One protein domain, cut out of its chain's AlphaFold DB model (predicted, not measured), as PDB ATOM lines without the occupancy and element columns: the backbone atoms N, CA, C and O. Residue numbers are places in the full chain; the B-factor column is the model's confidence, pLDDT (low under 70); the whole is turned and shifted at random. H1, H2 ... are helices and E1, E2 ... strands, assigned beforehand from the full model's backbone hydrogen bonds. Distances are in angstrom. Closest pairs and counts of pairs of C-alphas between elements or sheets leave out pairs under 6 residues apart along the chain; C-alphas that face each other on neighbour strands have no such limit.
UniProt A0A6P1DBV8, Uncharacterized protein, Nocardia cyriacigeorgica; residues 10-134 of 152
ATOM      1  N   PRO A  10     -19.499  10.889  60.494       95.94
ATOM      2  CA  PRO A  10     -19.832   9.530  60.887       95.94
ATOM      3  C   PRO A  10     -21.351   9.404  61.022       95.94
ATOM      4  O   PRO A  10     -22.007  10.280  61.588       95.94
ATOM      5  N   VAL A  11     -21.911   8.322  60.493       95.94
ATOM      6  CA  VAL A  11     -23.342   8.028  60.586       95.94
ATOM      7  C   VAL A  11     -23.540   6.526  60.712       95.94
ATOM      8  O   VAL A  11     -22.871   5.743  60.044       95.94
ATOM      9  N   GLU A  12     -24.452   6.101  61.582       95.62
ATOM     10  CA  GLU A  12     -24.779   4.683  61.698       95.62
ATOM     11  C   GLU A  12     -25.516   4.197  60.446       95.62
ATOM     12  O   GLU A  12     -26.425   4.863  59.944       95.62
ATOM     13  N   SER A  13     -25.171   2.998  59.963       95.69
ATOM     14  CA  SER A  13     -25.789   2.430  58.757       95.69
ATOM     15  C   SER A  13     -27.308   2.318  58.873       95.69
ATOM     16  O   SER A  13     -27.992   2.545  57.885       95.69
ATOM     17  N   ALA A  14     -27.839   1.994  60.056       95.62
ATOM     18  CA  ALA A  14     -29.281   1.871  60.272       95.62
ATOM     19  C   ALA A  14     -30.010   3.228  60.266       95.62
ATOM     20  O   ALA A  14     -31.198   3.277  59.960       95.62
ATOM     21  N   ILE A  15     -29.305   4.324  60.574       95.12
ATOM     22  CA  ILE A  15     -29.855   5.683  60.495       95.12
ATOM     23  C   ILE A  15     -29.881   6.147  59.037       95.12
ATOM     24  O   ILE A  15     -30.890   6.674  58.580       95.12
ATOM     25  N   ALA A  16     -28.781   5.943  58.304       94.62
ATOM     26  CA  ALA A  16     -28.684   6.348  56.901       94.62
ATOM     27  C   ALA A  16     -29.542   5.474  55.969       94.62
ATOM     28  O   ALA A  16     -30.139   5.985  55.027       94.62
ATOM     29  N   PHE A  17     -29.614   4.169  56.244       95.69
ATOM     30  CA  PHE A  17     -30.288   3.172  55.410       95.69
ATOM     31  C   PHE A  17     -31.179   2.266  56.276       95.69
ATOM     32  O   PHE A  17     -30.803   1.130  56.585       95.69
ATOM     33  N   PRO A  18     -32.382   2.728  56.670       94.56
ATOM     34  CA  PRO A  18     -33.257   1.993  57.590       94.56
ATOM     35  C   PRO A  18     -33.682   0.608  57.089       94.56
ATOM     36  O   PRO A  18     -33.985  -0.277  57.884       94.56
ATOM     37  N   LYS A  19     -33.700   0.406  55.764       94.81
ATOM     38  CA  LYS A  19     -34.029  -0.875  55.118       94.81
ATOM     39  C   LYS A  19     -32.796  -1.688  54.706       94.81
ATOM     40  O   LYS A  19     -32.941  -2.626  53.927       94.81
ATOM     41  N   ARG A  20     -31.611  -1.347  55.237       96.50
ATOM     42  CA  ARG A  20     -30.300  -1.842  54.783       96.50
ATOM     43  C   ARG A  20     -30.031  -1.483  53.321       96.50
ATOM     44  O   ARG A  20     -30.891  -0.958  52.621       96.50
ATOM     45  N   LEU A  21     -28.816  -1.754  52.862       97.31
ATOM     46  CA  LEU A  21     -28.477  -1.632  51.449       97.31
ATOM     47  C   LEU A  21     -28.536  -2.995  50.782       97.31
ATOM     48  O   LEU A  21     -28.100  -3.988  51.360       97.31
ATOM     49  N   LEU A  22     -29.028  -3.025  49.551       97.38
ATOM     50  CA  LEU A  22     -28.925  -4.187  48.685       97.38
ATOM     51  C   LEU A  22     -27.632  -4.075  47.869       97.38
ATOM     52  O   LEU A  22     -27.516  -3.215  47.000       97.38
ATOM     53  N   LEU A  23     -26.658  -4.930  48.158       97.81
ATOM     54  CA  LEU A  23     -25.429  -5.069  47.387       97.81
ATOM     55  C   LEU A  23     -25.733  -5.687  46.022       97.81
ATOM     56  O   LEU A  23     -26.365  -6.740  45.943       97.81
ATOM     57  N   MET A  24     -25.263  -5.031  44.964       96.12
ATOM     58  CA  MET A  24     -25.457  -5.433  43.576       96.12
ATOM     59  C   MET A  24     -24.125  -5.930  43.006       96.12
ATOM     60  O   MET A  24     -23.300  -5.135  42.554       96.12
ATOM     61  N   GLY A  25     -23.923  -7.248  43.026       92.88
ATOM     62  CA  GLY A  25     -22.737  -7.888  42.467       92.88
ATOM     63  C   GLY A  25     -21.498  -7.821  43.370       92.88
ATOM     64  O   GLY A  25     -21.583  -7.483  44.555       92.88
ATOM     65  N   PRO A  26     -20.320  -8.179  42.827       92.75
ATOM     66  CA  PRO A  26     -19.100  -8.285  43.608       92.75
ATOM     67  C   PRO A  26     -18.548  -6.916  44.010       92.75
ATOM     68  O   PRO A  26     -18.639  -5.923  43.286       92.75
ATOM     69  N   ILE A  27     -17.878  -6.896  45.158       96.50
ATOM     70  CA  ILE A  27     -17.068  -5.763  45.606       96.50
ATOM     71  C   ILE A  27     -15.728  -5.863  44.880       96.50
ATOM     72  O   ILE A  27     -15.081  -6.897  44.968       96.50
ATOM     73  N   GLY A  28     -15.303  -4.837  44.146       96.62
ATOM     74  CA  GLY A  28     -14.079  -4.868  43.335       96.62
ATOM     75  C   GLY A  28     -13.094  -3.753  43.688       96.62
ATOM     76  O   GLY A  28     -13.451  -2.832  44.421       96.62
ATOM     77  N   PRO A  29     -11.849  -3.785  43.182       97.12
ATOM     78  CA  PRO A  29     -10.934  -2.660  43.334       97.12
ATOM     79  C   PRO A  29     -11.508  -1.420  42.638       97.12
ATOM     80  O   PRO A  29     -11.989  -1.482  41.505       97.12
ATOM     81  N   ALA A  30     -11.454  -0.268  43.304       96.56
ATOM     82  CA  ALA A  30     -11.820   0.997  42.685       96.56
ATOM     83  C   ALA A  30     -10.720   1.411  41.701       96.56
ATOM     84  O   ALA A  30      -9.682   1.914  42.114       96.56
ATOM     85  N   ILE A  31     -10.926   1.192  40.405       95.25
ATOM     86  CA  ILE A  31      -9.915   1.510  39.391       95.25
ATOM     87  C   ILE A  31      -9.967   2.993  39.021       95.25
ATOM     88  O   ILE A  31     -11.031   3.563  38.768       95.25
ATOM     89  N   LYS A  32      -8.792   3.619  38.979       90.88
ATOM     90  CA  LYS A  32      -8.599   4.988  38.512       90.88
ATOM     91  C   LYS A  32      -8.908   5.062  37.023       90.88
ATOM     92  O   LYS A  32      -8.413   4.262  36.232       90.88
ATOM     93  N   TYR A  33      -9.706   6.050  36.633       88.69
ATOM     94  CA  TYR A  33      -9.966   6.295  35.221       88.69
ATOM     95  C   TYR A  33      -8.666   6.675  34.498       88.69
ATOM     96  O   TYR A  33      -7.978   7.610  34.913       88.69
ATOM     97  N   ASN A  34      -8.362   5.966  33.409       88.12
ATOM     98  CA  ASN A  34      -7.241   6.260  32.527       88.12
ATOM     99  C   ASN A  34      -7.760   6.455  31.090       88.12
ATOM    100  O   ASN A  34      -8.468   5.577  30.589       88.12
ATOM    101  N   PRO A  35      -7.456   7.587  30.425       88.31
ATOM    102  CA  PRO A  35      -7.819   7.783  29.022       88.31
ATOM    103  C   PRO A  35      -7.098   6.809  28.077       88.31
ATOM    104  O   PRO A  35      -7.643   6.482  27.023       88.31
ATOM    105  N   ASP A  36      -5.907   6.323  28.445       90.44
ATOM    106  CA  ASP A  36      -5.234   5.249  27.720       90.44
ATOM    107  C   ASP A  36      -5.809   3.890  28.141       90.44
ATOM    108  O   ASP A  36      -5.597   3.412  29.256       90.44
ATOM    109  N   ARG A  37      -6.534   3.252  27.218       82.00
ATOM    110  CA  ARG A  37      -7.176   1.948  27.435       82.00
ATOM    111  C   ARG A  37      -6.184   0.791  27.566       82.00
ATOM    112  O   ARG A  37      -6.589  -0.269  28.032       82.00
ATOM    113  N   ASN A  38      -4.934   0.971  27.138       89.00
ATOM    114  CA  ASN A  38      -3.900  -0.064  27.201       89.00
ATOM    115  C   ASN A  38      -3.060   0.014  28.480       89.00
ATOM    116  O   ASN A  38      -2.252  -0.877  28.740       89.00
ATOM    117  N   ALA A  39      -3.223   1.075  29.270       88.31
ATOM    118  CA  ALA A  39      -2.495   1.225  30.513       88.31
ATOM    119  C   ALA A  39      -2.925   0.169  31.541       88.31
ATOM    120  O   ALA A  39      -4.092  -0.222  31.620       88.31
ATOM    121  N   ALA A  40      -1.970  -0.267  32.364       88.88
ATOM    122  CA  ALA A  40      -2.253  -1.178  33.462       88.88
ATOM    123  C   ALA A  40      -3.283  -0.548  34.427       88.88
ATOM    124  O   ALA A  40      -3.129   0.625  34.789       88.88
ATOM    125  N   PRO A  41      -4.318  -1.295  34.862       90.06
ATOM    126  CA  PRO A  41      -5.286  -0.798  35.832       90.06
ATOM    127  C   PRO A  41      -4.602  -0.395  37.142       90.06
ATOM    128  O   PRO A  41      -3.953  -1.213  37.793       90.06
ATOM    129  N   GLU A  42      -4.771   0.863  37.542       92.81
ATOM    130  CA  GLU A  42      -4.272   1.388  38.814       92.81
ATOM    131  C   GLU A  42      -5.437   1.475  39.805       92.81
ATOM    132  O   GLU A  42      -6.446   2.134  39.536       92.81
ATOM    133  N   GLN A  43      -5.317   0.808  40.953       95.38
ATOM    134  CA  GLN A  43      -6.307   0.925  42.020       95.38
ATOM    135  C   GLN A  43      -6.148   2.269  42.740       95.38
ATOM    136  O   GLN A  43      -5.045   2.693  43.075       95.38
ATOM    137  N   LEU A  44      -7.270   2.932  43.001       95.50
ATOM    138  CA  LEU A  44      -7.322   4.151  43.790       95.50
ATOM    139  C   LEU A  44      -6.963   3.865  45.249       95.50
ATOM    140  O   LEU A  44      -7.370   2.857  45.827       95.50
ATOM    141  N   VAL A  45      -6.268   4.817  45.859       95.69
ATOM    142  CA  VAL A  45      -5.965   4.845  47.290       95.69
ATOM    143  C   VAL A  45      -6.619   6.062  47.929       95.69
ATOM    144  O   VAL A  45      -6.819   7.092  47.282       95.69
ATOM    145  N   ASP A  46      -6.981   5.949  49.202       93.31
ATOM    146  CA  ASP A  46      -7.524   7.055  49.981       93.31
ATOM    147  C   ASP A  46      -6.411   8.032  50.373       93.31
ATOM    148  O   ASP A  46      -5.855   7.959  51.468       93.31
ATOM    149  N   TYR A  47      -6.060   8.917  49.445       91.19
ATOM    150  CA  TYR A  47      -5.034   9.934  49.629       91.19
ATOM    151  C   TYR A  47      -5.346  11.168  48.778       91.19
ATOM    152  O   TYR A  47      -5.557  11.053  47.568       91.19
ATOM    153  N   ASP A  48      -5.374  12.345  49.401       86.31
ATOM    154  CA  ASP A  48      -5.445  13.627  48.710       86.31
ATOM    155  C   ASP A  48      -4.032  14.227  48.600       86.31
ATOM    156  O   ASP A  48      -3.465  14.678  49.597       86.31
ATOM    157  N   PRO A  49      -3.442  14.287  47.392       85.00
ATOM    158  CA  PRO A  49      -2.094  14.815  47.212       85.00
ATOM    159  C   PRO A  49      -1.984  16.324  47.469       85.00
ATOM    160  O   PRO A  49      -0.871  16.821  47.613       85.00
ATOM    161  N   LYS A  50      -3.097  17.071  47.489       84.12
ATOM    162  CA  LYS A  50      -3.081  18.523  47.725       84.12
ATOM    163  C   LYS A  50      -3.005  18.859  49.206       84.12
ATOM    164  O   LYS A  50      -2.364  19.842  49.562       84.12
ATOM    165  N   THR A  51      -3.687  18.082  50.042       82.62
ATOM    166  CA  THR A  51      -3.722  18.300  51.494       82.62
ATOM    167  C   THR A  51      -2.762  17.378  52.240       82.62
ATOM    168  O   THR A  51      -2.421  17.661  53.383       82.62
ATOM    169  N   GLY A  52      -2.297  16.297  51.603       83.56
ATOM    170  CA  GLY A  52      -1.516  15.244  52.253       83.56
ATOM    171  C   GLY A  52      -2.350  14.377  53.201       83.56
ATOM    172  O   GLY A  52      -1.790  13.592  53.961       83.56
ATOM    173  N   GLU A  53      -3.677  14.518  53.178       83.25
ATOM    174  CA  GLU A  53      -4.591  13.812  54.069       83.25
ATOM    175  C   GLU A  53      -5.120  12.528  53.428       83.25
ATOM    176  O   GLU A  53      -5.271  12.416  52.211       83.25
ATOM    177  N   GLY A  54      -5.456  11.550  54.261       85.94
ATOM    178  CA  GLY A  54      -6.005  10.270  53.832       85.94
ATOM    179  C   GLY A  54      -5.389   9.118  54.605       85.94
ATOM    180  O   GLY A  54      -4.406   9.273  55.326       85.94
ATOM    181  N   THR A  55      -5.998   7.947  54.488       89.00
ATOM    182  CA  THR A  55      -5.525   6.751  55.195       89.00
ATOM    183  C   THR A  55      -4.423   6.001  54.447       89.00
ATOM    184  O   THR A  55      -3.792   5.118  55.027       89.00
ATOM    185  N   GLY A  56      -4.214   6.295  53.159       92.75
ATOM    186  CA  GLY A  56      -3.312   5.546  52.280       92.75
ATOM    187  C   GLY A  56      -3.787   4.121  51.970       92.75
ATOM    188  O   GLY A  56      -3.057   3.351  51.351       92.75
ATOM    189  N   MET A  57      -4.998   3.747  52.397       95.50
ATOM    190  CA  MET A  57      -5.556   2.417  52.159       95.50
ATOM    191  C   MET A  57      -6.141   2.307  50.747       95.50
ATOM    192  O   MET A  57      -6.628   3.308  50.210       95.50
ATOM    193  N   PRO A  58      -6.145   1.104  50.144       96.56
ATOM    194  CA  PRO A  58      -6.806   0.898  48.869       96.56
ATOM    195  C   PRO A  58      -8.314   1.130  48.989       96.56
ATOM    196  O   PRO A  58      -8.943   0.843  50.011       96.56
ATOM    197  N   LEU A  59      -8.887   1.661  47.913       97.44
ATOM    198  CA  LEU A  59     -10.321   1.829  47.769       97.44
ATOM    199  C   LEU A  59     -10.917   0.616  47.061       97.44
ATOM    200  O   LEU A  59     -10.458   0.201  45.993       97.44
ATOM    201  N   TRP A  60     -11.988   0.088  47.636       97.94
ATOM    202  CA  TRP A  60     -12.844  -0.917  47.015       97.94
ATOM    203  C   TRP A  60     -14.168  -0.274  46.653       97.94
ATOM    204  O   TRP A  60     -14.618   0.637  47.339       97.94
ATOM    205  N   LYS A  61     -14.787  -0.718  45.572       97.62
ATOM    206  CA  LYS A  61     -16.020  -0.165  45.038       97.62
ATOM    207  C   LYS A  61     -17.079  -1.254  44.989       97.62
ATOM    208  O   LYS A  61     -16.795  -2.369  44.558       97.62
ATOM    209  N   ALA A  62     -18.296  -0.901  45.372       97.38
ATOM    210  CA  ALA A  62     -19.468  -1.728  45.145       97.38
ATOM    211  C   ALA A  62     -20.644  -0.883  44.670       97.38
ATOM    212  O   ALA A  62     -20.770   0.278  45.063       97.38
ATOM    213  N   THR A  63     -21.508  -1.487  43.858       97.31
ATOM    214  CA  THR A  63     -22.804  -0.893  43.522       97.31
ATOM    215  C   THR A  63     -23.814  -1.355  44.561       97.31
ATOM    216  O   THR A  63     -23.905  -2.544  44.855       97.31
ATOM    217  N   VAL A  64     -24.571  -0.426  45.129       97.19
ATOM    218  CA  VAL A  64     -25.624  -0.715  46.105       97.19
ATOM    219  C   VAL A  64     -26.921  -0.051  45.676       97.19
ATOM    220  O   VAL A  64     -26.903   0.962  44.981       97.19
ATOM    221  N   THR A  65     -28.044  -0.610  46.109       96.38
ATOM    222  CA  THR A  65     -29.369  -0.006  45.974       96.38
ATOM    223  C   THR A  65     -29.976   0.192  47.355       96.38
ATOM    224  O   THR A  65     -30.007  -0.749  48.143       96.38
ATOM    225  N   ASP A  66     -30.474   1.392  47.643       95.56
ATOM    226  CA  ASP A  66     -31.261   1.697  48.837       95.56
ATOM    227  C   ASP A  66     -32.761   1.425  48.593       95.56
ATOM    228  O   ASP A  66     -33.425   2.181  47.869       95.56
ATOM    229  N   PRO A  67     -33.343   0.375  49.205       93.44
ATOM    230  CA  PRO A  67     -34.766   0.087  49.082       93.44
ATOM    231  C   PRO A  67     -35.662   1.159  49.714       93.44
ATOM    232  O   PRO A  67     -36.834   1.261  49.342       93.44
ATOM    233  N   HIS A  68     -35.167   1.937  50.686       89.75
ATOM    234  CA  HIS A  68     -35.942   3.007  51.313       89.75
ATOM    235  C   HIS A  68     -36.201   4.130  50.308       89.75
ATOM    236  O   HIS A  68     -37.364   4.375  49.979       89.75
ATOM    237  N   GLU A  69     -35.148   4.700  49.723       85.94
ATOM    238  CA  GLU A  69     -35.249   5.700  48.654       85.94
ATOM    239  C   GLU A  69     -35.985   5.174  47.408       85.94
ATOM    240  O   GLU A  69     -36.792   5.894  46.809       85.94
ATOM    241  N   ALA A  70     -35.788   3.901  47.034       81.50
ATOM    242  CA  ALA A  70     -36.537   3.287  45.934       81.50
ATOM    243  C   ALA A  70     -38.052   3.275  46.207       81.50
ATOM    244  O   ALA A  70     -38.844   3.593  45.316       81.50
ATOM    245  N   SER A  71     -38.457   2.963  47.444       79.88
ATOM    246  CA  SER A  71     -39.869   2.936  47.845       79.88
ATOM    247  C   SER A  71     -40.533   4.318  47.907       79.88
ATOM    248  O   SER A  71     -41.753   4.398  47.828       79.88
ATOM    249  N   GLU A  72     -39.753   5.401  47.963       83.81
ATOM    250  CA  GLU A  72     -40.251   6.786  47.896       83.81
ATOM    251  C   GLU A  72     -40.364   7.333  46.459       83.81
ATOM    252  O   GLU A  72     -40.570   8.528  46.249       83.81
ATOM    253  N   GLY A  73     -40.199   6.483  45.438       76.56
ATOM    254  CA  GLY A  73     -40.297   6.887  44.031       76.56
ATOM    255  C   GLY A  73     -39.041   7.573  43.481       76.56
ATOM    256  O   GLY A  73     -39.036   8.029  42.337       76.56
ATOM    257  N   LYS A  74     -37.938   7.610  44.242       78.50
ATOM    258  CA  LYS A  74     -36.655   8.208  43.830       78.50
ATOM    259  C   LYS A  74     -35.702   7.171  43.224       78.50
ATOM    260  O   LYS A  74     -34.488   7.252  43.389       78.50
ATOM    261  N   GLY A  75     -36.233   6.219  42.451       74.69
ATOM    262  CA  GLY A  75     -35.475   5.073  41.926       74.69
ATOM    263  C   GLY A  75     -34.179   5.433  41.182       74.69
ATOM    264  O   GLY A  75     -33.179   4.744  41.331       74.69
ATOM    265  N   LYS A  76     -34.136   6.572  40.471       75.62
ATOM    266  CA  LYS A  76     -32.917   7.061  39.784       75.62
ATOM    267  C   LYS A  76     -31.747   7.398  40.724       75.62
ATOM    268  O   LYS A  76     -30.633   7.570  40.244       75.62
ATOM    269  N   ARG A  77     -32.009   7.571  42.021       80.94
ATOM    270  CA  ARG A  77     -31.026   7.918  43.064       80.94
ATOM    271  C   ARG A  77     -30.787   6.775  44.046       80.94
ATOM    272  O   ARG A  77     -29.819   6.827  44.793       80.94
ATOM    273  N   ALA A  78     -31.665   5.774  44.040       89.06
ATOM    274  CA  ALA A  78     -31.605   4.648  44.956       89.06
ATOM    275  C   ALA A  78     -30.357   3.790  44.720       89.06
ATOM    276  O   ALA A  78     -29.791   3.280  45.679       89.06
ATOM    277  N   SER A  79     -29.911   3.659  43.467       93.31
ATOM    278  CA  SER A  79     -28.691   2.925  43.129       93.31
ATOM    279  C   SER A  79     -27.493   3.860  43.011       93.31
ATOM    280  O   SER A  79     -27.517   4.820  42.239       93.31
ATOM    281  N   PHE A  80     -26.432   3.574  43.761       94.19
ATOM    282  CA  PHE A  80     -25.204   4.361  43.761       94.19
ATOM    283  C   PHE A  80     -23.982   3.500  44.086       94.19
ATOM    284  O   PHE A  80     -24.085   2.369  44.553       94.19
ATOM    285  N   ASP A  81     -22.806   4.068  43.836       96.00
ATOM    286  CA  ASP A  81     -21.538   3.448  44.190       96.00
ATOM    287  C   ASP A  81     -21.122   3.839  45.608       96.00
ATOM    288  O   ASP A  81     -21.073   5.027  45.945       96.00
ATOM    289  N   ILE A  82     -20.748   2.849  46.413       96.75
ATOM    290  CA  ILE A  82     -20.079   3.057  47.695       96.75
ATOM    291  C   ILE A  82     -18.605   2.674  47.594       96.75
ATOM    292  O   ILE A  82     -18.239   1.721  46.898       96.75
ATOM    293  N   PHE A  83     -17.758   3.415  48.311       97.50
ATOM    294  CA  PHE A  83     -16.345   3.088  48.452       97.50
ATOM    295  C   PHE A  83     -16.025   2.558  49.847       97.50
ATOM    296  O   PHE A  83     -16.372   3.186  50.848       97.50
ATOM    297  N   PHE A  84     -15.296   1.450  49.907       97.62
ATOM    298  CA  PHE A  84     -14.719   0.935  51.138       97.62
ATOM    299  C   PHE A  84     -13.251   1.331  51.246       97.62
ATOM    300  O   PHE A  84     -12.482   1.141  50.304       97.62
ATOM    301  N   VAL A  85     -12.872   1.869  52.400       96.25
ATOM    302  CA  VAL A  85     -11.498   2.240  52.742       96.25
ATOM    303  C   VAL A  85     -10.945   1.152  53.654       96.25
ATOM    304  O   VAL A  85     -11.201   1.155  54.856       96.25
ATOM    305  N   SER A  86     -10.242   0.177  53.077       96.00
ATOM    306  CA  SER A  86      -9.739  -0.979  53.823       96.00
ATOM    307  C   SER A  86      -8.520  -1.582  53.151       96.00
ATOM    308  O   SER A  86      -8.430  -1.625  51.927       96.00
ATOM    309  N   ARG A  87      -7.608  -2.132  53.958       94.88
ATOM    310  CA  ARG A  87      -6.446  -2.890  53.477       94.88
ATOM    311  C   ARG A  87      -6.834  -4.141  52.681       94.88
ATOM    312  O   ARG A  87      -6.098  -4.529  51.779       94.88
ATOM    313  N   HIS A  88      -7.966  -4.754  53.013       95.19
ATOM    314  CA  HIS A  88      -8.454  -5.986  52.398       95.19
ATOM    315  C   HIS A  88      -9.821  -5.761  51.756       95.19
ATOM    316  O   HIS A  88     -10.605  -4.936  52.232       95.19
ATOM    317  N   GLN A  89     -10.094  -6.510  50.689       96.38
ATOM    318  CA  GLN A  89     -11.374  -6.501  49.991       96.38
ATOM    319  C   GLN A  89     -12.493  -6.926  50.945       96.38
ATOM    320  O   GLN A  89     -12.432  -8.043  51.458       96.38
ATOM    321  N   PRO A  90     -13.521  -6.097  51.170       96.31
ATOM    322  CA  PRO A  90     -14.671  -6.533  51.941       96.31
ATOM    323  C   PRO A  90     -15.343  -7.737  51.287       96.31
ATOM    324  O   PRO A  90     -15.473  -7.789  50.060       96.31
ATOM    325  N   VAL A  91     -15.779  -8.688  52.105       94.44
ATOM    326  CA  VAL A  91     -16.569  -9.835  51.649       94.44
ATOM    327  C   VAL A  91     -18.039  -9.577  51.987       94.44
ATOM    328  O   VAL A  91     -18.328  -9.101  53.090       94.44
ATOM    329  N   PRO A  92     -18.984  -9.848  51.065       93.81
ATOM    330  CA  PRO A  92     -20.406  -9.742  51.364       93.81
ATOM    331  C   PRO A  92     -20.781 -10.554  52.606       93.81
ATOM    332  O   PRO A  92     -20.401 -11.715  52.743       93.81
ATOM    333  N   ALA A  93     -21.533  -9.929  53.503       92.75
ATOM    334  CA  ALA A  93     -22.039 -10.540  54.722       92.75
ATOM    335  C   ALA A  93     -23.435  -9.985  55.018       92.75
ATOM    336  O   ALA A  93     -23.715  -8.819  54.733       92.75
ATOM    337  N   GLY A  94     -24.304 -10.819  55.588       92.44
ATOM    338  CA  GLY A  94     -25.690 -10.468  55.888       92.44
ATOM    339  C   GLY A  94     -26.674 -11.487  55.328       92.44
ATOM    340  O   GLY A  94     -26.399 -12.685  55.319       92.44
ATOM    341  N   GLU A  95     -27.835 -11.011  54.892       95.75
ATOM    342  CA  GLU A  95     -28.876 -11.859  54.311       95.75
ATOM    343  C   GLU A  95     -28.660 -11.982  52.803       95.75
ATOM    344  O   GLU A  95     -28.694 -10.987  52.077       95.75
ATOM    345  N   GLN A  96     -28.429 -13.204  52.336       95.75
ATOM    346  CA  GLN A  96     -28.250 -13.496  50.922       95.75
ATOM    347  C   GLN A  96     -29.606 -13.637  50.227       95.75
ATOM    348  O   GLN A  96     -30.447 -14.421  50.660       95.75
ATOM    349  N   ILE A  97     -29.801 -12.902  49.133       95.56
ATOM    350  CA  ILE A  97     -31.013 -12.974  48.304       95.56
ATOM    351  C   ILE A  97     -30.774 -13.857  47.081       95.56
ATOM    352  O   ILE A  97     -31.610 -14.687  46.732       95.56
ATOM    353  N   THR A  98     -29.617 -13.687  46.442       93.25
ATOM    354  CA  THR A  98     -29.131 -14.528  45.341       93.25
ATOM    355  C   THR A  98     -27.624 -14.730  45.485       93.25
ATOM    356  O   THR A  98     -26.991 -14.150  46.369       93.25
ATOM    357  N   ASP A  99     -27.012 -15.505  44.592       89.75
ATOM    358  CA  ASP A  99     -25.557 -15.708  44.573       89.75
ATOM    359  C   ASP A  99     -24.758 -14.391  44.472       89.75
ATOM    360  O   ASP A  99     -23.644 -14.301  44.982       89.75
ATOM    361  N   GLU A 100     -25.351 -13.339  43.897       90.19
ATOM    362  CA  GLU A 100     -24.699 -12.045  43.654       90.19
ATOM    363  C   GLU A 100     -25.327 -10.871  44.423       90.19
ATOM    364  O   GLU A 100     -24.883  -9.730  44.277       90.19
ATOM    365  N   MET A 101     -26.369 -11.112  45.227       95.50
ATOM    366  CA  MET A 101     -27.123 -10.050  45.901       95.50
ATOM    367  C   MET A 101     -27.298 -10.323  47.387       95.50
ATOM    368  O   MET A 101     -27.767 -11.387  47.790       95.50
ATOM    369  N   TRP A 102     -26.974  -9.314  48.194       97.50
ATOM    370  CA  TRP A 102     -26.974  -9.401  49.652       97.50
ATOM    371  C   TRP A 102     -27.588  -8.151  50.267       97.50
ATOM    372  O   TRP A 102     -27.267  -7.041  49.846       97.50
ATOM    373  N   PHE A 103     -28.405  -8.302  51.305       97.56
ATOM    374  CA  PHE A 103     -28.660  -7.195  52.219       97.56
ATOM    375  C   PHE A 103     -27.486  -7.038  53.175       97.56
ATOM    376  O   PHE A 103     -27.157  -7.961  53.921       97.56
ATOM    377  N   ILE A 104     -26.896  -5.845  53.174       97.56
ATOM    378  CA  ILE A 104     -25.696  -5.521  53.939       97.56
ATOM    379  C   ILE A 104     -25.949  -4.364  54.913       97.56
ATOM    380  O   ILE A 104     -26.696  -3.424  54.629       97.56
ATOM    381  N   GLU A 105     -25.281  -4.420  56.062       97.31
ATOM    382  CA  GLU A 105     -25.140  -3.300  56.998       97.31
ATOM    383  C   GLU A 105     -23.684  -2.824  56.958       97.31
ATOM    384  O   GLU A 105     -22.762  -3.637  57.001       97.31
ATOM    385  N   LEU A 106     -23.460  -1.514  56.858       97.50
ATOM    386  CA  LEU A 106     -22.116  -0.953  56.712       97.50
ATOM    387  C   LEU A 106     -21.465  -0.675  58.073       97.50
ATOM    388  O   LEU A 106     -22.125  -0.207  59.002       97.50
ATOM    389  N   GLU A 107     -20.153  -0.880  58.162       95.38
ATOM    390  CA  GLU A 107     -19.331  -0.471  59.306       95.38
ATOM    391  C   GLU A 107     -18.468   0.749  58.964       95.38
ATOM    392  O   GLU A 107     -18.003   0.905  57.832       95.38
ATOM    393  N   GLY A 108     -18.246   1.629  59.948       95.12
ATOM    394  CA  GLY A 108     -17.431   2.836  59.765       95.12
ATOM    395  C   GLY A 108     -17.989   3.785  58.700       95.12
ATOM    396  O   GLY A 108     -17.223   4.445  57.999       95.12
ATOM    397  N   LEU A 109     -19.317   3.807  58.537       97.44
ATOM    398  CA  LEU A 109     -19.985   4.604  57.519       97.44
ATOM    399  C   LEU A 109     -19.795   6.099  57.787       97.44
ATOM    400  O   LEU A 109     -20.005   6.612  58.887       97.44
ATOM    401  N   THR A 110     -19.428   6.801  56.727       96.81
ATOM    402  CA  THR A 110     -19.335   8.250  56.684       96.81
ATOM    403  C   THR A 110     -20.085   8.806  55.481       96.81
ATOM    404  O   THR A 110     -20.143   8.173  54.423       96.81
ATOM    405  N   ALA A 111     -20.640  10.003  55.644       96.38
ATOM    406  CA  ALA A 111     -21.354  10.733  54.607       96.38
ATOM    407  C   ALA A 111     -20.700  12.102  54.374       96.38
ATOM    408  O   ALA A 111     -20.545  12.902  55.298       96.38
ATOM    409  N   GLU A 112     -20.319  12.379  53.128       94.94
ATOM    410  CA  GLU A 112     -19.795  13.677  52.697       94.94
ATOM    411  C   GLU A 112     -20.878  14.413  51.890       94.94
ATOM    412  O   GLU A 112     -21.278  13.911  50.832       94.94
ATOM    413  N   PRO A 113     -21.356  15.591  52.330       94.12
ATOM    414  CA  PRO A 113     -22.329  16.360  51.563       94.12
ATOM    415  C   PRO A 113     -21.736  16.815  50.223       94.12
ATOM    416  O   PRO A 113     -20.682  17.454  50.179       94.12
ATOM    417  N   LYS A 114     -22.435  16.540  49.120       92.31
ATOM    418  CA  LYS A 114     -22.052  16.975  47.771       92.31
ATOM    419  C   LYS A 114     -23.225  17.566  47.009       92.31
ATOM    420  O   LYS A 114     -24.365  17.133  47.134       92.31
ATOM    421  N   VAL A 115     -22.918  18.549  46.166       92.56
ATOM    422  CA  VAL A 115     -23.867  19.036  45.163       92.56
ATOM    423  C   VAL A 115     -23.879  18.035  44.014       92.56
ATOM    424  O   VAL A 115     -22.861  17.832  43.355       92.56
ATOM    425  N   MET A 116     -25.030  17.414  43.801       89.62
ATOM    426  CA  MET A 116     -25.283  16.400  42.780       89.62
ATOM    427  C   MET A 116     -26.215  16.970  41.703       89.62
ATOM    428  O   MET A 116     -26.804  18.034  41.886       89.62
ATOM    429  N   GLY A 117     -26.372  16.259  40.584       88.50
ATOM    430  CA  GLY A 117     -27.206  16.695  39.458       88.50
ATOM    431  C   GLY A 117     -26.458  17.545  38.427       88.50
ATOM    432  O   GLY A 117     -25.258  17.790  38.541       88.50
ATOM    433  N   GLN A 118     -27.167  17.964  37.378       89.19
ATOM    434  CA  GLN A 118     -26.605  18.694  36.236       89.19
ATOM    435  C   GLN A 118     -27.426  19.946  35.923       89.19
ATOM    436  O   GLN A 118     -28.641  19.965  36.121       89.19
ATOM    437  N   GLY A 119     -26.751  20.983  35.416       91.31
ATOM    438  CA  GLY A 119     -27.384  22.247  35.034       91.31
ATOM    439  C   GLY A 119     -28.145  22.887  36.195       91.31
ATOM    440  O   GLY A 119     -27.570  23.125  37.260       91.31
ATOM    441  N   GLU A 120     -29.431  23.142  35.970       91.06
ATOM    442  CA  GLU A 120     -30.360  23.739  36.937       91.06
ATOM    443  C   GLU A 120     -30.934  22.713  37.932       91.06
ATOM    444  O   GLU A 120     -31.373  23.082  39.016       91.06
ATOM    445  N   PHE A 121     -30.857  21.410  37.634       88.38
ATOM    446  CA  PHE A 121     -31.409  20.334  38.470       88.38
ATOM    447  C   PHE A 121     -30.417  19.843  39.532       88.38
ATOM    448  O   PHE A 121     -30.254  18.637  39.754       88.38
ATOM    449  N   LYS A 122     -29.713  20.779  40.170       91.69
ATOM    450  CA  LYS A 122     -28.764  20.468  41.240       91.69
ATOM    451  C   LYS A 122     -29.489  20.253  42.561       91.69
ATOM    452  O   LYS A 122     -30.454  20.940  42.873       91.69
ATOM    453  N   TYR A 123     -28.999  19.313  43.355       89.88
ATOM    454  CA  TYR A 123     -29.539  19.015  44.678       89.88
ATOM    455  C   TYR A 123     -28.422  18.622  45.642       89.88
ATOM    456  O   TYR A 123     -27.326  18.243  45.224       89.88
ATOM    457  N   LEU A 124     -28.694  18.726  46.942       91.19
ATOM    458  CA  LEU A 124     -27.802  18.201  47.967       91.19
ATOM    459  C   LEU A 124     -27.959  16.680  48.035       91.19
ATOM    460  O   LEU A 124     -29.059  16.180  48.258       91.19
ATOM    461  N   GLY A 125     -26.863  15.962  47.843       91.62
ATOM    462  CA  GLY A 125     -26.758  14.532  48.097       91.62
ATOM    463  C   GLY A 125     -25.558  14.233  48.987       91.62
ATOM    464  O   GLY A 125     -24.892  15.144  49.485       91.62
ATOM    465  N   TYR A 126     -25.265  12.949  49.151       93.31
ATOM    466  CA  TYR A 126     -24.146  12.486  49.961       93.31
ATOM    467  C   TYR A 126     -23.312  11.474  49.183       93.31
ATOM    468  O   TYR A 126     -23.850  10.614  48.488       93.31
ATOM    469  N   ALA A 127     -21.992  11.587  49.300       94.25
ATOM    470  CA  ALA A 127     -21.076  10.521  48.927       94.25
ATOM    471  C   ALA A 127     -20.791   9.675  50.168       94.25
ATOM    472  O   ALA A 127     -20.353  10.203  51.193       94.25
ATOM    473  N   TYR A 128     -21.033   8.372  50.067       96.19
ATOM    474  CA  TYR A 128     -20.869   7.446  51.179       96.19
ATOM    475  C   TYR A 128     -19.542   6.702  51.093       96.19
ATOM    476  O   TYR A 128     -19.102   6.291  50.014       96.19
ATOM    477  N   ARG A 129     -18.912   6.507  52.252       96.69
ATOM    478  CA  ARG A 129     -17.757   5.622  52.410       96.69
ATOM    479  C   ARG A 129     -17.896   4.785  53.667       96.69
ATOM    480  O   ARG A 129     -18.395   5.291  54.663       96.69
ATOM    481  N   ALA A 130     -17.406   3.557  53.633       97.31
ATOM    482  CA  ALA A 130     -17.403   2.640  54.771       97.31
ATOM    483  C   ALA A 130     -16.010   2.029  54.967       97.31
ATOM    484  O   ALA A 130     -15.163   2.112  54.079       97.31
ATOM    485  N   THR A 131     -15.752   1.408  56.112       96.19
ATOM    486  CA  THR A 131     -14.527   0.617  56.329       96.19
ATOM    487  C   THR A 131     -14.755  -0.869  56.071       96.19
ATOM    488  O   THR A 131     -13.807  -1.582  55.761       96.19
ATOM    489  N   GLY A 132     -16.005  -1.334  56.149       96.38
ATOM    490  CA  GLY A 132     -16.355  -2.737  55.947       96.38
ATOM    491  C   GLY A 132     -17.860  -2.991  55.977       96.38
ATOM    492  O   GLY A 132     -18.669  -2.059  55.924       96.38
ATOM    493  N   ILE A 133     -18.215  -4.271  56.062       97.00
ATOM    494  CA  ILE A 133     -19.590  -4.763  56.180       97.00
ATOM    495  C   ILE A 133     -19.718  -5.492  57.515       97.00
ATOM    496  O   ILE A 133     -18.830  -6.232  57.928       97.00
ATOM    497  N   LYS A 134     -20.835  -5.300  58.209       95.44
ATOM    498  CA  LYS A 134     -21.085  -5.976  59.477       95.44
ATOM    499  C   LYS A 134     -21.195  -7.481  59.256       95.44
ATOM    500  O   LYS A 134     -22.063  -7.944  58.522       95.44
TER     501      LYS A 134
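What this domain is: This is residues 10 to 134 of the 152 residues of an uncharacterized protein of Nocardia cyriacigeorgica (UniProt A0A6P1DBV8). A strongly twisted sheet of seven strands folds round into a small, rough barrel-like ring: E5, E1, E2, E3 and the last part of E7 follow round it, and a short antiparallel pairing of residues 106 to 107 with 132 to 133 joins the stretches after E5 and E7. The hairpin of E6 and E7 extends the sheet away from this ring, E4 edges E5, H2 and H3 sit at one end of E2 and E3, and at their other end the long loop of residues 30 to 58 swings out, with residues 35 to 40 sticking out. The printed part has 125 residues, with named elements in the order H1 E1 E2 H2 H3 E3 E4 E5 E6 E7. The sheet is mixed, in the order E4 E5 E1 E2 E3 E7 E6; the class is mixed, helices and strands, with 59 residues, under half, in named elements. The whole is compact, with a radius of gyration of the C-alphas of 15.4 A and spans of 40 by 40 by 31 A.

How they stand to each other: E2, residues 59 to 65, is antiparallel to E3, residues 79 to 85, at 153 degrees, with N 62 and O 82 3.0 A apart. On the other side of E2 is E1, residues 21 to 29, antiparallel, with N 24 and O 63 2.8 A apart; these two strands form a hairpin. E1 bends by 78 degrees at residue 25. E5, residues 101 to 104, is antiparallel to E1, with N 23 and O 102 2.8 A apart. E4, residues 95 to 98, an edge strand, forms a hairpin with E5, with N 97 and O 101 2.9 A apart. E7, residues 123 to 130, is parallel to E3 at 41 degrees, with N 130 and O 83 3.0 A apart. E7 is staggered: residues 129 to 130 pair with E3, and 123 to 129 with E6, residues 110 to 116, the other edge strand. E6 and E7 form a hairpin, with N 114 and O 125 2.8 A apart. H1, residues 13 to 16, H2, residues 67 to 71, and H3, residues 75 to 78, are on the sheet but only graze it. H2 and H3 touch, the closest C-alphas being those of Ala 70 and Ala 78, 5.2 A apart; H1 and H2 are apart. In H2 the O i to N i+4 pair is within hydrogen-bond range; H1 and H3 are too short for such a pair.

Where its parts are: E1 begins at C-alpha 21, (-28.477, -1.632, 51.449), and is 19.4 A long. E2 is 19.2 A, E3 19.7 A and E6 17.2 A long. E7 is 22.7 A long and ends at C-alpha 130, (-17.403, 2.640, 54.771).

The domain as a whole: The C-alphas of Ile 15 and Asn 38, 42.6 A apart, are the two farthest apart. The printed part has no cut. The link from E1 to E2, 29 residues, is long. The mean pLDDT of the printed part of this model is 92.6, and no printed residue is under 70.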